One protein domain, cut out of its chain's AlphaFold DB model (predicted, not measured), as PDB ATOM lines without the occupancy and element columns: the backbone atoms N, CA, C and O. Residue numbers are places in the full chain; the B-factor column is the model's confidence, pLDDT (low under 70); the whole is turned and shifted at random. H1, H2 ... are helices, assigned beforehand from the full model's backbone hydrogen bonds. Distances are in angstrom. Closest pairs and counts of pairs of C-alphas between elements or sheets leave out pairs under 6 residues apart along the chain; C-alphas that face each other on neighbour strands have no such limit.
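Overview. This is residues 644 to 728 of the 794 residues of an uncharacterized protein of Polyporus brumalis (UniProt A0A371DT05). What shape does the backbone make? H1, H3 and H5 lie side by side as a small bundle, running the same way, with H1 meeting the other two through its residues 644 to 653 and H5 through its residues 706 to 717, while H2 folds back at the end of H1 and short H4 lies beside H3 and H5. H5 is the longest helix, and its residues 722 to 728 stick out free. What is it built of, and how large is it? The printed part has 85 residues, with five named helices in the order H1 H2 H3 H4 H5 and no named strand, and its class is all helix. It is compact, with a radius of gyration of the C-alphas of 12.5 A and spans of 36 by 28 by 26 A.

Arrangement. What does the first helix touch? H1, residues 644 to 660, touches H3, residues 679 to 689, with 644 to 650 alone, at a shallow tilt of 24 degrees; the closest C-alphas, Met 647 and Pro 679, are 7.5 A apart. With 646 to 653 alone it touches H5, residues 706 to 728, at 32 degrees, a shallow tilt only just short of steep; the closest C-alphas, Leu 646 and Leu 710, are 6.2 A apart. H1 and H2, residues 662 to 670, only just touch, only at the corner, with 3 pairs of C-alphas within 8 A, the closest being Arg 658 and Val 665 at 5.8 A. How do the later helices stand? H2 and H3 only just touch, with 3 pairs within 8 A, the closest C-alphas being His 667 and Leu 689 at 7.1 A. H3 and H5 touch at a shallow tilt of 29 degrees, the same way, with C-alphas Val 680 and Pro 706 closest at 5.1 A. H4, residues 694 to 700, is close but not clearly touching to H3, with C-alphas Ala 687 and Lys 697 closest at 6.7 A, and is apart from H1 and H2. Are the helix backbones complete? In H1, H2 and H5 every O i to N i+4 pair is within hydrogen-bond range; in H3 5 of 7 are, and in H4 1 of 3, beside 3 of 4 O i to N i+3 pairs.

Along the chain. Where does the first helix run? H1 begins at C-alpha 644, (172.593, 50.731, 93.818), and is 24.2 A long. How long are the others? H2 measures 12.5 A, H3 15.5 A, H4 10.3 A and H5 32.9 A, ending at C-alpha 728, (188.174, 50.201, 119.683).

Size, cuts and confidence. How far does it reach? The two C-alphas farthest apart, Arg 704 and Tyr 728, are 36.7 A apart. Is anything cut or uncertain? The printed part has no cut and no long link; the model's pLDDT is under 70 at residues 659 to 673 and 725 to 728.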
ATOM      1  N   ALA A 644     173.438  50.179  92.757       90.69
ATOM      2  CA  ALA A 644     172.593  50.731  93.818       90.69
ATOM      3  C   ALA A 644     172.919  50.151  95.211       90.69
ATOM      4  O   ALA A 644     173.042  50.908  96.168       90.69
ATOM      5  N   GLU A 645     173.134  48.835  95.344       92.25
ATOM      6  CA  GLU A 645     173.553  48.214  96.617       92.25
ATOM      7  C   GLU A 645     174.941  48.692  97.079       92.25
ATOM      8  O   GLU A 645     175.164  48.921  98.270       92.25
ATOM      9  N   LEU A 646     175.881  48.870  96.146       93.50
ATOM     10  CA  LEU A 646     177.215  49.394  96.448       93.50
ATOM     11  C   LEU A 646     177.155  50.867  96.883       93.50
ATOM     12  O   LEU A 646     177.818  51.244  97.849       93.50
ATOM     13  N   MET A 647     176.319  51.688  96.240       93.12
ATOM     14  CA  MET A 647     176.052  53.061  96.685       93.12
ATOM     15  C   MET A 647     175.349  53.091  98.048       93.12
ATOM     16  O   MET A 647     175.742  53.873  98.913       93.12
ATOM     17  N   ALA A 648     174.389  52.197  98.305       93.06
ATOM     18  CA  ALA A 648     173.713  52.080  99.598       93.06
ATOM     19  C   ALA A 648     174.687  51.766 100.748       93.06
ATOM     20  O   ALA A 648     174.590  52.387 101.808       93.06
ATOM     21  N   LYS A 649     175.685  50.890 100.534       91.88
ATOM     22  CA  LYS A 649     176.787  50.679 101.496       91.88
ATOM     23  C   LYS A 649     177.558  51.974 101.787       91.88
ATOM     24  O   LYS A 649     177.825  52.279 102.949       91.88
ATOM     25  N   CYS A 650     177.885  52.753 100.757       91.94
ATOM     26  CA  CYS A 650     178.569  54.038 100.923       91.94
ATOM     27  C   CYS A 650     177.707  55.068 101.674       91.94
ATOM     28  O   CYS A 650     178.215  55.740 102.570       91.94
ATOM     29  N   HIS A 651     176.405  55.166 101.378       90.69
ATOM     30  CA  HIS A 651     175.483  56.048 102.102       90.69
ATOM     31  C   HIS A 651     175.336  55.651 103.580       90.69
ATOM     32  O   HIS A 651     175.379  56.525 104.446       90.69
ATOM     33  N   ALA A 652     175.241  54.352 103.885       89.62
ATOM     34  CA  ALA A 652     175.200  53.857 105.261       89.62
ATOM     35  C   ALA A 652     176.468  54.235 106.050       89.62
ATOM     36  O   ALA A 652     176.368  54.703 107.183       89.62
ATOM     37  N   PHE A 653     177.650  54.122 105.433       87.31
ATOM     38  CA  PHE A 653     178.911  54.568 106.034       87.31
ATOM     39  C   PHE A 653     178.966  56.092 106.245       87.31
ATOM     40  O   PHE A 653     179.425  56.542 107.296       87.31
ATOM     41  N   ILE A 654     178.481  56.900 105.293       84.75
ATOM     42  CA  ILE A 654     178.393  58.364 105.463       84.75
ATOM     43  C   ILE A 654     177.537  58.702 106.688       84.75
ATOM     44  O   ILE A 654     177.951  59.515 107.514       84.75
ATOM     45  N   GLU A 655     176.371  58.073 106.831       83.75
ATOM     46  CA  GLU A 655     175.442  58.373 107.921       83.75
ATOM     47  C   GLU A 655     175.961  57.885 109.284       83.75
ATOM     48  O   GLU A 655     175.986  58.657 110.242       83.75
ATOM     49  N   GLN A 656     176.529  56.674 109.349       81.00
ATOM     50  CA  GLN A 656     177.274  56.186 110.517       81.00
ATOM     51  C   GLN A 656     178.374  57.178 110.944       81.00
ATOM     52  O   GLN A 656     178.537  57.483 112.129       81.00
ATOM     53  N   THR A 657     179.130  57.715 109.983       73.12
ATOM     54  CA  THR A 657     180.288  58.567 110.281       73.12
ATOM     55  C   THR A 657     179.889  60.003 110.639       73.12
ATOM     56  O   THR A 657     180.550  60.618 111.478       73.12
ATOM     57  N   ARG A 658     178.777  60.521 110.094       74.00
ATOM     58  CA  ARG A 658     178.153  61.792 110.517       74.00
ATOM     59  C   ARG A 658     177.768  61.784 111.993       74.00
ATOM     60  O   ARG A 658     177.992  62.777 112.679       74.00
ATOM     61  N   GLN A 659     177.219  60.669 112.468       68.94
ATOM     62  CA  GLN A 659     176.823  60.487 113.866       68.94
ATOM     63  C   GLN A 659     178.042  60.279 114.782       68.94
ATOM     64  O   GLN A 659     178.043  60.739 115.923       68.94
ATOM     65  N   GLY A 660     179.092  59.613 114.284       60.00
ATOM     66  CA  GLY A 660     180.270  59.247 115.076       60.00
ATOM     67  C   GLY A 660     181.390  60.293 115.172       60.00
ATOM     68  O   GLY A 660     182.052  60.351 116.208       60.00
ATOM     69  N   THR A 661     181.659  61.096 114.127       56.38
ATOM     70  CA  THR A 661     182.886  61.926 114.096       56.38
ATOM     71  C   THR A 661     182.735  63.296 113.401       56.38
ATOM     72  O   THR A 661     182.626  63.356 112.173       56.38
ATOM     73  N   PRO A 662     182.855  64.432 114.129       54.97
ATOM     74  CA  PRO A 662     182.630  65.772 113.568       54.97
ATOM     75  C   PRO A 662     183.514  66.179 112.378       54.97
ATOM     76  O   PRO A 662     183.077  66.972 111.546       54.97
ATOM     77  N   TRP A 663     184.738  65.649 112.244       55.50
ATOM     78  CA  TRP A 663     185.630  66.049 111.144       55.50
ATOM     79  C   TRP A 663     185.109  65.621 109.766       55.50
ATOM     80  O   TRP A 663     185.372  66.311 108.786       55.50
ATOM     81  N   VAL A 664     184.319  64.544 109.676       55.53
ATOM     82  CA  VAL A 664     183.699  64.134 108.404       55.53
ATOM     83  C   VAL A 664     182.547  65.061 108.035       55.53
ATOM     84  O   VAL A 664     182.379  65.372 106.863       55.53
ATOM     85  N   VAL A 665     181.821  65.608 109.016       55.62
ATOM     86  CA  VAL A 665     180.837  66.682 108.783       55.62
ATOM     87  C   VAL A 665     181.531  67.972 108.323       55.62
ATOM     88  O   VAL A 665     181.017  68.658 107.443       55.62
ATOM     89  N   GLN A 666     182.720  68.280 108.854       54.97
ATOM     90  CA  GLN A 666     183.553  69.399 108.392       54.97
ATOM     91  C   GLN A 666     184.040  69.185 106.947       54.97
ATOM     92  O   GLN A 666     183.935  70.086 106.118       54.97
ATOM     93  N   HIS A 667     184.541  67.989 106.619       58.09
ATOM     94  CA  HIS A 667     185.038  67.655 105.279       58.09
ATOM     95  C   HIS A 667     183.900  67.609 104.250       58.09
ATOM     96  O   HIS A 667     184.050  68.150 103.160       58.09
ATOM     97  N   LEU A 668     182.732  67.063 104.607       55.22
ATOM     98  CA  LEU A 668     181.522  67.091 103.774       55.22
ATOM     99  C   LEU A 668     181.054  68.520 103.455       55.22
ATOM    100  O   LEU A 668     180.661  68.768 102.323       55.22
ATOM    101  N   HIS A 669     181.120  69.458 104.408       51.50
ATOM    102  CA  HIS A 669     180.799  70.870 104.141       51.50
ATOM    103  C   HIS A 669     181.879  71.598 103.326       51.50
ATOM    104  O   HIS A 669     181.555  72.509 102.570       51.50
ATOM    105  N   ASN A 670     183.150  71.208 103.462       55.28
ATOM    106  CA  ASN A 670     184.266  71.837 102.747       55.28
ATOM    107  C   ASN A 670     184.453  71.321 101.306       55.28
ATOM    108  O   ASN A 670     185.143  71.965 100.516       55.28
ATOM    109  N   ASN A 671     183.876  70.172 100.940       58.31
ATOM    110  CA  ASN A 671     183.868  69.694  99.556       58.31
ATOM    111  C   ASN A 671     182.699  70.345  98.801       58.31
ATOM    112  O   ASN A 671     181.555  69.924  98.934       58.31
ATOM    113  N   PHE A 672     183.003  71.350  97.977       56.97
ATOM    114  CA  PHE A 672     182.055  72.214  97.248       56.97
ATOM    115  C   PHE A 672     181.136  71.521  96.209       56.97
ATOM    116  O   PHE A 672     180.530  72.200  95.383       56.97
ATOM    117  N   VAL A 673     181.033  70.187  96.203       69.25
ATOM    118  CA  VAL A 673     180.269  69.408  95.213       69.25
ATOM    119  C   VAL A 673     179.152  68.623  95.910       69.25
ATOM    120  O   VAL A 673     179.458  67.778  96.759       69.25
ATOM    121  N   PRO A 674     177.868  68.847  95.558       79.56
ATOM    122  CA  PRO A 674     176.765  68.068  96.108       79.56
ATOM    123  C   PRO A 674     176.896  66.590  95.721       79.56
ATOM    124  O   PRO A 674     177.393  66.258  94.646       79.56
ATOM    125  N   MET A 675     176.435  65.701  96.604       85.69
ATOM    126  CA  MET A 675     176.522  64.248  96.431       85.69
ATOM    127  C   MET A 675     175.867  63.794  95.109       85.69
ATOM    128  O   MET A 675     174.653  63.955  94.970       85.69
ATOM    129  N   PRO A 676     176.621  63.218  94.149       88.06
ATOM    130  CA  PRO A 676     176.056  62.772  92.878       88.06
ATOM    131  C   PRO A 676     175.097  61.590  93.049       88.06
ATOM    132  O   PRO A 676     175.350  60.691  93.848       88.06
ATOM    133  N   SER A 677     174.027  61.559  92.251       86.62
ATOM    134  CA  SER A 677     173.116  60.403  92.152       86.62
ATOM    135  C   SER A 677     173.573  59.354  91.131       86.62
ATOM    136  O   SER A 677     173.087  58.229  91.153       86.62
ATOM    137  N   ASP A 678     174.484  59.723  90.229       88.75
ATOM    138  CA  ASP A 678     175.027  58.857  89.180       88.75
ATOM    139  C   ASP A 678     176.210  58.005  89.705       88.75
ATOM    140  O   ASP A 678     177.120  58.557  90.337       88.75
ATOM    141  N   PRO A 679     176.255  56.684  89.427       88.19
ATOM    142  CA  PRO A 679     177.337  55.804  89.871       88.19
ATOM    143  C   PRO A 679     178.712  56.129  89.257       88.19
ATOM    144  O   PRO A 679     179.730  55.848  89.901       88.19
ATOM    145  N   VAL A 680     178.780  56.729  88.058       88.75
ATOM    146  CA  VAL A 680     180.043  57.137  87.413       88.75
ATOM    147  C   VAL A 680     180.756  58.181  88.277       88.75
ATOM    148  O   VAL A 680     181.910  57.966  88.672       88.75
ATOM    149  N   ALA A 681     180.071  59.279  88.604       89.75
ATOM    150  CA  ALA A 681     180.592  60.382  89.404       89.75
ATOM    151  C   ALA A 681     180.666  60.054  90.903       89.75
ATOM    152  O   ALA A 681     181.654  60.409  91.557       89.75
ATOM    153  N   PHE A 682     179.672  59.352  91.461       91.88
ATOM    154  CA  PHE A 682     179.613  59.054  92.897       91.88
ATOM    155  C   PHE A 682     180.837  58.267  93.383       91.88
ATOM    156  O   PHE A 682     181.377  58.571  94.446       91.88
ATOM    157  N   GLY A 683     181.341  57.310  92.592       92.56
ATOM    158  CA  GLY A 683     182.541  56.547  92.949       92.56
ATOM    159  C   GLY A 683     183.800  57.413  93.124       92.56
ATOM    160  O   GLY A 683     184.628  57.119  93.984       92.56
ATOM    161  N   PHE A 684     183.937  58.502  92.362       93.81
ATOM    162  CA  PHE A 684     185.041  59.458  92.524       93.81
ATOM    163  C   PHE A 684     184.803  60.440  93.674       93.81
ATOM    164  O   PHE A 684     185.718  60.695  94.457       93.81
ATOM    165  N   TRP A 685     183.575  60.948  93.813       92.00
ATOM    166  CA  TRP A 685     183.173  61.827  94.917       92.00
ATOM    167  C   TRP A 685     183.411  61.155  96.278       92.00
ATOM    168  O   TRP A 685     184.091  61.708  97.142       92.00
ATOM    169  N   MET A 686     182.954  59.909  96.434       91.12
ATOM    170  CA  MET A 686     183.117  59.138  97.667       91.12
ATOM    171  C   MET A 686     184.596  58.897  98.008       91.12
ATOM    172  O   MET A 686     184.992  58.968  99.171       91.12
ATOM    173  N   ALA A 687     185.448  58.687  97.001       91.31
ATOM    174  CA  ALA A 687     186.882  58.508  97.204       91.31
ATOM    175  C   ALA A 687     187.594  59.769  97.738       91.31
ATOM    176  O   ALA A 687     188.622  59.640  98.404       91.31
ATOM    177  N   LEU A 688     187.068  60.981  97.524       86.81
ATOM    178  CA  LEU A 688     187.613  62.198  98.151       86.81
ATOM    179  C   LEU A 688     187.292  62.296  99.651       86.81
ATOM    180  O   LEU A 688     188.054  62.916 100.397       86.81
ATOM    181  N   LEU A 689     186.219  61.646 100.109       84.75
ATOM    182  CA  LEU A 689     185.807  61.639 101.516       84.75
ATOM    183  C   LEU A 689     186.594  60.639 102.375       84.75
ATOM    184  O   LEU A 689     186.774  60.865 103.570       84.75
ATOM    185  N   LEU A 690     187.067  59.538 101.782       86.56
ATOM    186  CA  LEU A 690     187.767  58.482 102.517       86.56
ATOM    187  C   LEU A 690     189.224  58.870 102.864       86.56
ATOM    188  O   LEU A 690     189.938  59.385 101.996       86.56
ATOM    189  N   PRO A 691     189.719  58.574 104.083       86.00
ATOM    190  CA  PRO A 691     191.101  58.834 104.506       86.00
ATOM    191  C   PRO A 691     192.084  57.771 103.966       86.00
ATOM    192  O   PRO A 691     192.720  57.040 104.719       86.00
ATOM    193  N   ILE A 692     192.181  57.672 102.638       88.94
ATOM    194  CA  ILE A 692     193.035  56.731 101.892       88.94
ATOM    195  C   ILE A 692     194.187  57.500 101.211       88.94
ATOM    196  O   ILE A 692     194.010  58.659 100.836       88.94
ATOM    197  N   ASP A 693     195.357  56.873 101.040       88.94
ATOM    198  CA  ASP A 693     196.510  57.464 100.334       88.94
ATOM    199  C   ASP A 693     196.168  57.844  98.880       88.94
ATOM    200  O   ASP A 693     195.467  57.109  98.181       88.94
ATOM    201  N   GLU A 694     196.697  58.971  98.392       88.31
ATOM    202  CA  GLU A 694     196.402  59.469  97.042       88.31
ATOM    203  C   GLU A 694     196.827  58.489  95.945       88.31
ATOM    204  O   GLU A 694     196.135  58.366  94.938       88.31
ATOM    205  N   HIS A 695     197.902  57.725  96.132       88.81
ATOM    206  CA  HIS A 695     198.331  56.739  95.138       88.81
ATOM    207  C   HIS A 695     197.417  55.504  95.095       88.81
ATOM    208  O   HIS A 695     197.284  54.873  94.047       88.81
ATOM    209  N   GLU A 696     196.756  55.161  96.206       90.62
ATOM    210  CA  GLU A 696     195.708  54.133  96.216       90.62
ATOM    211  C   GLU A 696     194.426  54.673  95.573       90.62
ATOM    212  O   GLU A 696     193.845  54.010  94.714       90.62
ATOM    213  N   LYS A 697     194.042  55.922  95.874       92.69
ATOM    214  CA  LYS A 697     192.941  56.622  95.188       92.69
ATOM    215  C   LYS A 697     193.177  56.746  93.676       92.69
ATOM    216  O   LYS A 697     192.241  56.576  92.896       92.69
ATOM    217  N   ALA A 698     194.418  56.962  93.240       92.94
ATOM    218  CA  ALA A 698     194.791  57.048  91.828       92.94
ATOM    219  C   ALA A 698     194.486  55.757  91.040       92.94
ATOM    220  O   ALA A 698     194.252  55.833  89.832       92.94
ATOM    221  N   LYS A 699     194.379  54.592  91.702       93.06
ATOM    222  CA  LYS A 699     193.946  53.330  91.071       93.06
ATOM    223  C   LYS A 699     192.525  53.394  90.497       93.06
ATOM    224  O   LYS A 699     192.199  52.588  89.635       93.06
ATOM    225  N   LEU A 700     191.691  54.361  90.899       95.12
ATOM    226  CA  LEU A 700     190.365  54.577  90.299       95.12
ATOM    227  C   LEU A 700     190.426  55.209  88.895       95.12
ATOM    228  O   LEU A 700     189.453  55.109  88.145       95.12
ATOM    229  N   LEU A 701     191.538  55.856  88.523       95.00
ATOM    230  CA  LEU A 701     191.691  56.517  87.221       95.00
ATOM    231  C   LEU A 701     191.623  55.543  86.023       95.00
ATOM    232  O   LEU A 701     190.818  55.812  85.131       95.00
ATOM    233  N   PRO A 702     192.358  54.409  85.975       94.56
ATOM    234  CA  PRO A 702     192.243  53.442  84.875       94.56
ATOM    235  C   PRO A 702     190.895  52.705  84.798       94.56
ATOM    236  O   PRO A 702     190.522  52.226  83.730       94.56
ATOM    237  N   ILE A 703     190.148  52.586  85.903       94.38
ATOM    238  CA  ILE A 703     188.975  51.700  85.976       94.38
ATOM    239  C   ILE A 703     187.821  52.243  85.117       94.38
ATOM    240  O   ILE A 703     187.167  53.212  85.502       94.38
ATOM    241  N   ARG A 704     187.539  51.594  83.979       94.19
ATOM    242  CA  ARG A 704     186.452  51.941  83.029       94.19
ATOM    243  C   ARG A 704     185.047  51.467  83.433       94.19
ATOM    244  O   ARG A 704     184.080  51.724  82.725       94.19
ATOM    245  N   SER A 705     184.925  50.734  84.536       93.00
ATOM    246  CA  SER A 705     183.649  50.202  85.025       93.00
ATOM    247  C   SER A 705     183.236  50.923  86.314       93.00
ATOM    248  O   SER A 705     183.940  50.781  87.323       93.00
ATOM    249  N   PRO A 706     182.101  51.654  86.338       91.88
ATOM    250  CA  PRO A 706     181.581  52.287  87.557       91.88
ATOM    251  C   PRO A 706     181.377  51.264  88.676       91.88
ATOM    252  O   PRO A 706     181.753  51.489  89.823       91.88
ATOM    253  N   ARG A 707     180.910  50.069  88.310       91.81
ATOM    254  CA  ARG A 707     180.763  48.906  89.185       91.81
ATOM    255  C   ARG A 707     182.061  48.499  89.884       91.81
ATOM    256  O   ARG A 707     182.073  48.328  91.102       91.81
ATOM    257  N   LEU A 708     183.165  48.361  89.146       92.00
ATOM    258  CA  LEU A 708     184.465  48.012  89.736       92.00
ATOM    259  C   LEU A 708     185.028  49.155  90.598       92.00
ATOM    260  O   LEU A 708     185.598  48.894  91.658       92.00
ATOM    261  N   ARG A 709     184.802  50.416  90.200       95.00
ATOM    262  CA  ARG A 709     185.154  51.612  90.986       95.00
ATOM    263  C   ARG A 709     184.435  51.616  92.336       95.00
ATOM    264  O   ARG A 709     185.081  51.746  93.372       95.00
ATOM    265  N   LEU A 710     183.118  51.399  92.331       94.75
ATOM    266  CA  LEU A 710     182.296  51.295  93.538       94.75
ATOM    267  C   LEU A 710     182.715  50.109  94.420       94.75
ATOM    268  O   LEU A 710     182.800  50.268  95.635       94.75
ATOM    269  N   ARG A 711     183.047  48.945  93.841       94.81
ATOM    270  CA  ARG A 711     183.562  47.791  94.607       94.81
ATOM    271  C   ARG A 711     184.880  48.091  95.327       94.81
ATOM    272  O   ARG A 711     185.031  47.663  96.467       94.81
ATOM    273  N   LEU A 712     185.808  48.825  94.706       95.25
ATOM    274  CA  LEU A 712     187.070  49.213  95.351       95.25
ATOM    275  C   LEU A 712     186.848  50.246  96.475       95.25
ATOM    276  O   LEU A 712     187.423  50.116  97.551       95.25
ATOM    277  N   VAL A 713     185.948  51.214  96.268       95.31
ATOM    278  CA  VAL A 713     185.541  52.182  97.305       95.31
ATOM    279  C   VAL A 713     184.871  51.487  98.501       95.31
ATOM    280  O   VAL A 713     185.209  51.780  99.647       95.31
ATOM    281  N   VAL A 714     183.974  50.527  98.253       95.06
ATOM    282  CA  VAL A 714     183.335  49.710  99.300       95.06
ATOM    283  C   VAL A 714     184.355  48.844 100.044       95.06
ATOM    284  O   VAL A 714     184.296  48.771 101.268       95.06
ATOM    285  N   HIS A 715     185.330  48.255  99.348       94.19
ATOM    286  CA  HIS A 715     186.408  47.492  99.986       94.19
ATOM    287  C   HIS A 715     187.233  48.358 100.958       94.19
ATOM    288  O   HIS A 715     187.502  47.930 102.079       94.19
ATOM    289  N   TRP A 716     187.569  49.602 100.590       94.00
ATOM    290  CA  TRP A 716     188.232  50.538 101.510       94.00
ATOM    291  C   TRP A 716     187.362  50.910 102.720       94.00
ATOM    292  O   TRP A 716     187.885  51.038 103.823       94.00
ATOM    293  N   ILE A 717     186.044  51.052 102.547       90.38
ATOM    294  CA  ILE A 717     185.096  51.284 103.653       90.38
ATOM    295  C   ILE A 717     185.074  50.090 104.619       90.38
ATOM    296  O   ILE A 717     185.169  50.272 105.832       90.38
ATOM    297  N   GLU A 718     184.997  48.869 104.094       90.38
ATOM    298  CA  GLU A 718     185.005  47.630 104.884       90.38
ATOM    299  C   GLU A 718     186.345  47.448 105.622       90.38
ATOM    300  O   GLU A 718     186.365  47.078 106.801       90.38
ATOM    301  N   GLN A 719     187.461  47.811 104.983       87.94
ATOM    302  CA  GLN A 719     188.790  47.825 105.595       87.94
ATOM    303  C   GLN A 719     188.908  48.875 106.717       87.94
ATOM    304  O   GLN A 719     189.409  48.551 107.795       87.94
ATOM    305  N   LEU A 720     188.423  50.104 106.506       85.31
ATOM    306  CA  LEU A 720     188.428  51.175 107.513       85.31
ATOM    307  C   LEU A 720     187.562  50.818 108.726       85.31
ATOM    308  O   LEU A 720     188.036  50.911 109.857       85.31
ATOM    309  N   ASN A 721     186.338  50.328 108.505       83.00
ATOM    310  CA  ASN A 721     185.462  49.863 109.582       83.00
ATOM    311  C   ASN A 721     186.107  48.722 110.388       83.00
ATOM    312  O   ASN A 721     186.020  48.720 111.616       83.00
ATOM    313  N   SER A 722     186.813  47.796 109.729       82.19
ATOM    314  CA  SER A 722     187.548  46.711 110.396       82.19
ATOM    315  C   SER A 722     188.731  47.228 111.227       82.19
ATOM    316  O   SER A 722     188.930  46.801 112.365       82.19
ATOM    317  N   GLN A 723     189.498  48.191 110.702       77.62
ATOM    318  CA  GLN A 723     190.588  48.840 111.442       77.62
ATOM    319  C   GLN A 723     190.067  49.604 112.666       77.62
ATOM    320  O   GLN A 723     190.654  49.503 113.743       77.62
ATOM    321  N   TRP A 724     188.952  50.327 112.532       71.56
ATOM    322  CA  TRP A 724     188.314  51.032 113.643       71.56
ATOM    323  C   TRP A 724     187.766  50.063 114.693       71.56
ATOM    324  O   TRP A 724     188.053  50.245 115.872       71.56
ATOM    325  N   ALA A 725     187.061  49.000 114.291       65.88
ATOM    326  CA  ALA A 725     186.580  47.969 115.212       65.88
ATOM    327  C   ALA A 725     187.731  47.359 116.030       65.88
ATOM    328  O   ALA A 725     187.646  47.289 117.255       65.88
ATOM    329  N   ASN A 726     188.850  47.025 115.380       64.44
ATOM    330  CA  ASN A 726     190.044  46.505 116.052       64.44
ATOM    331  C   ASN A 726     190.723  47.550 116.958       64.44
ATOM    332  O   ASN A 726     191.197  47.206 118.042       64.44
ATOM    333  N   ALA A 727     190.745  48.830 116.572       59.25
ATOM    334  CA  ALA A 727     191.275  49.915 117.402       59.25
ATOM    335  C   ALA A 727     190.412  50.176 118.653       59.25
ATOM    336  O   ALA A 727     190.952  50.398 119.735       59.25
ATOM    337  N   TYR A 728     189.083  50.093 118.539       55.94
ATOM    338  CA  TYR A 728     188.174  50.201 119.683       55.94
ATOM    339  C   TYR A 728     188.195  48.946 120.569       55.94
ATOM    340  O   TYR A 728     188.151  49.077 121.788       55.94
TER     341      TYR A 728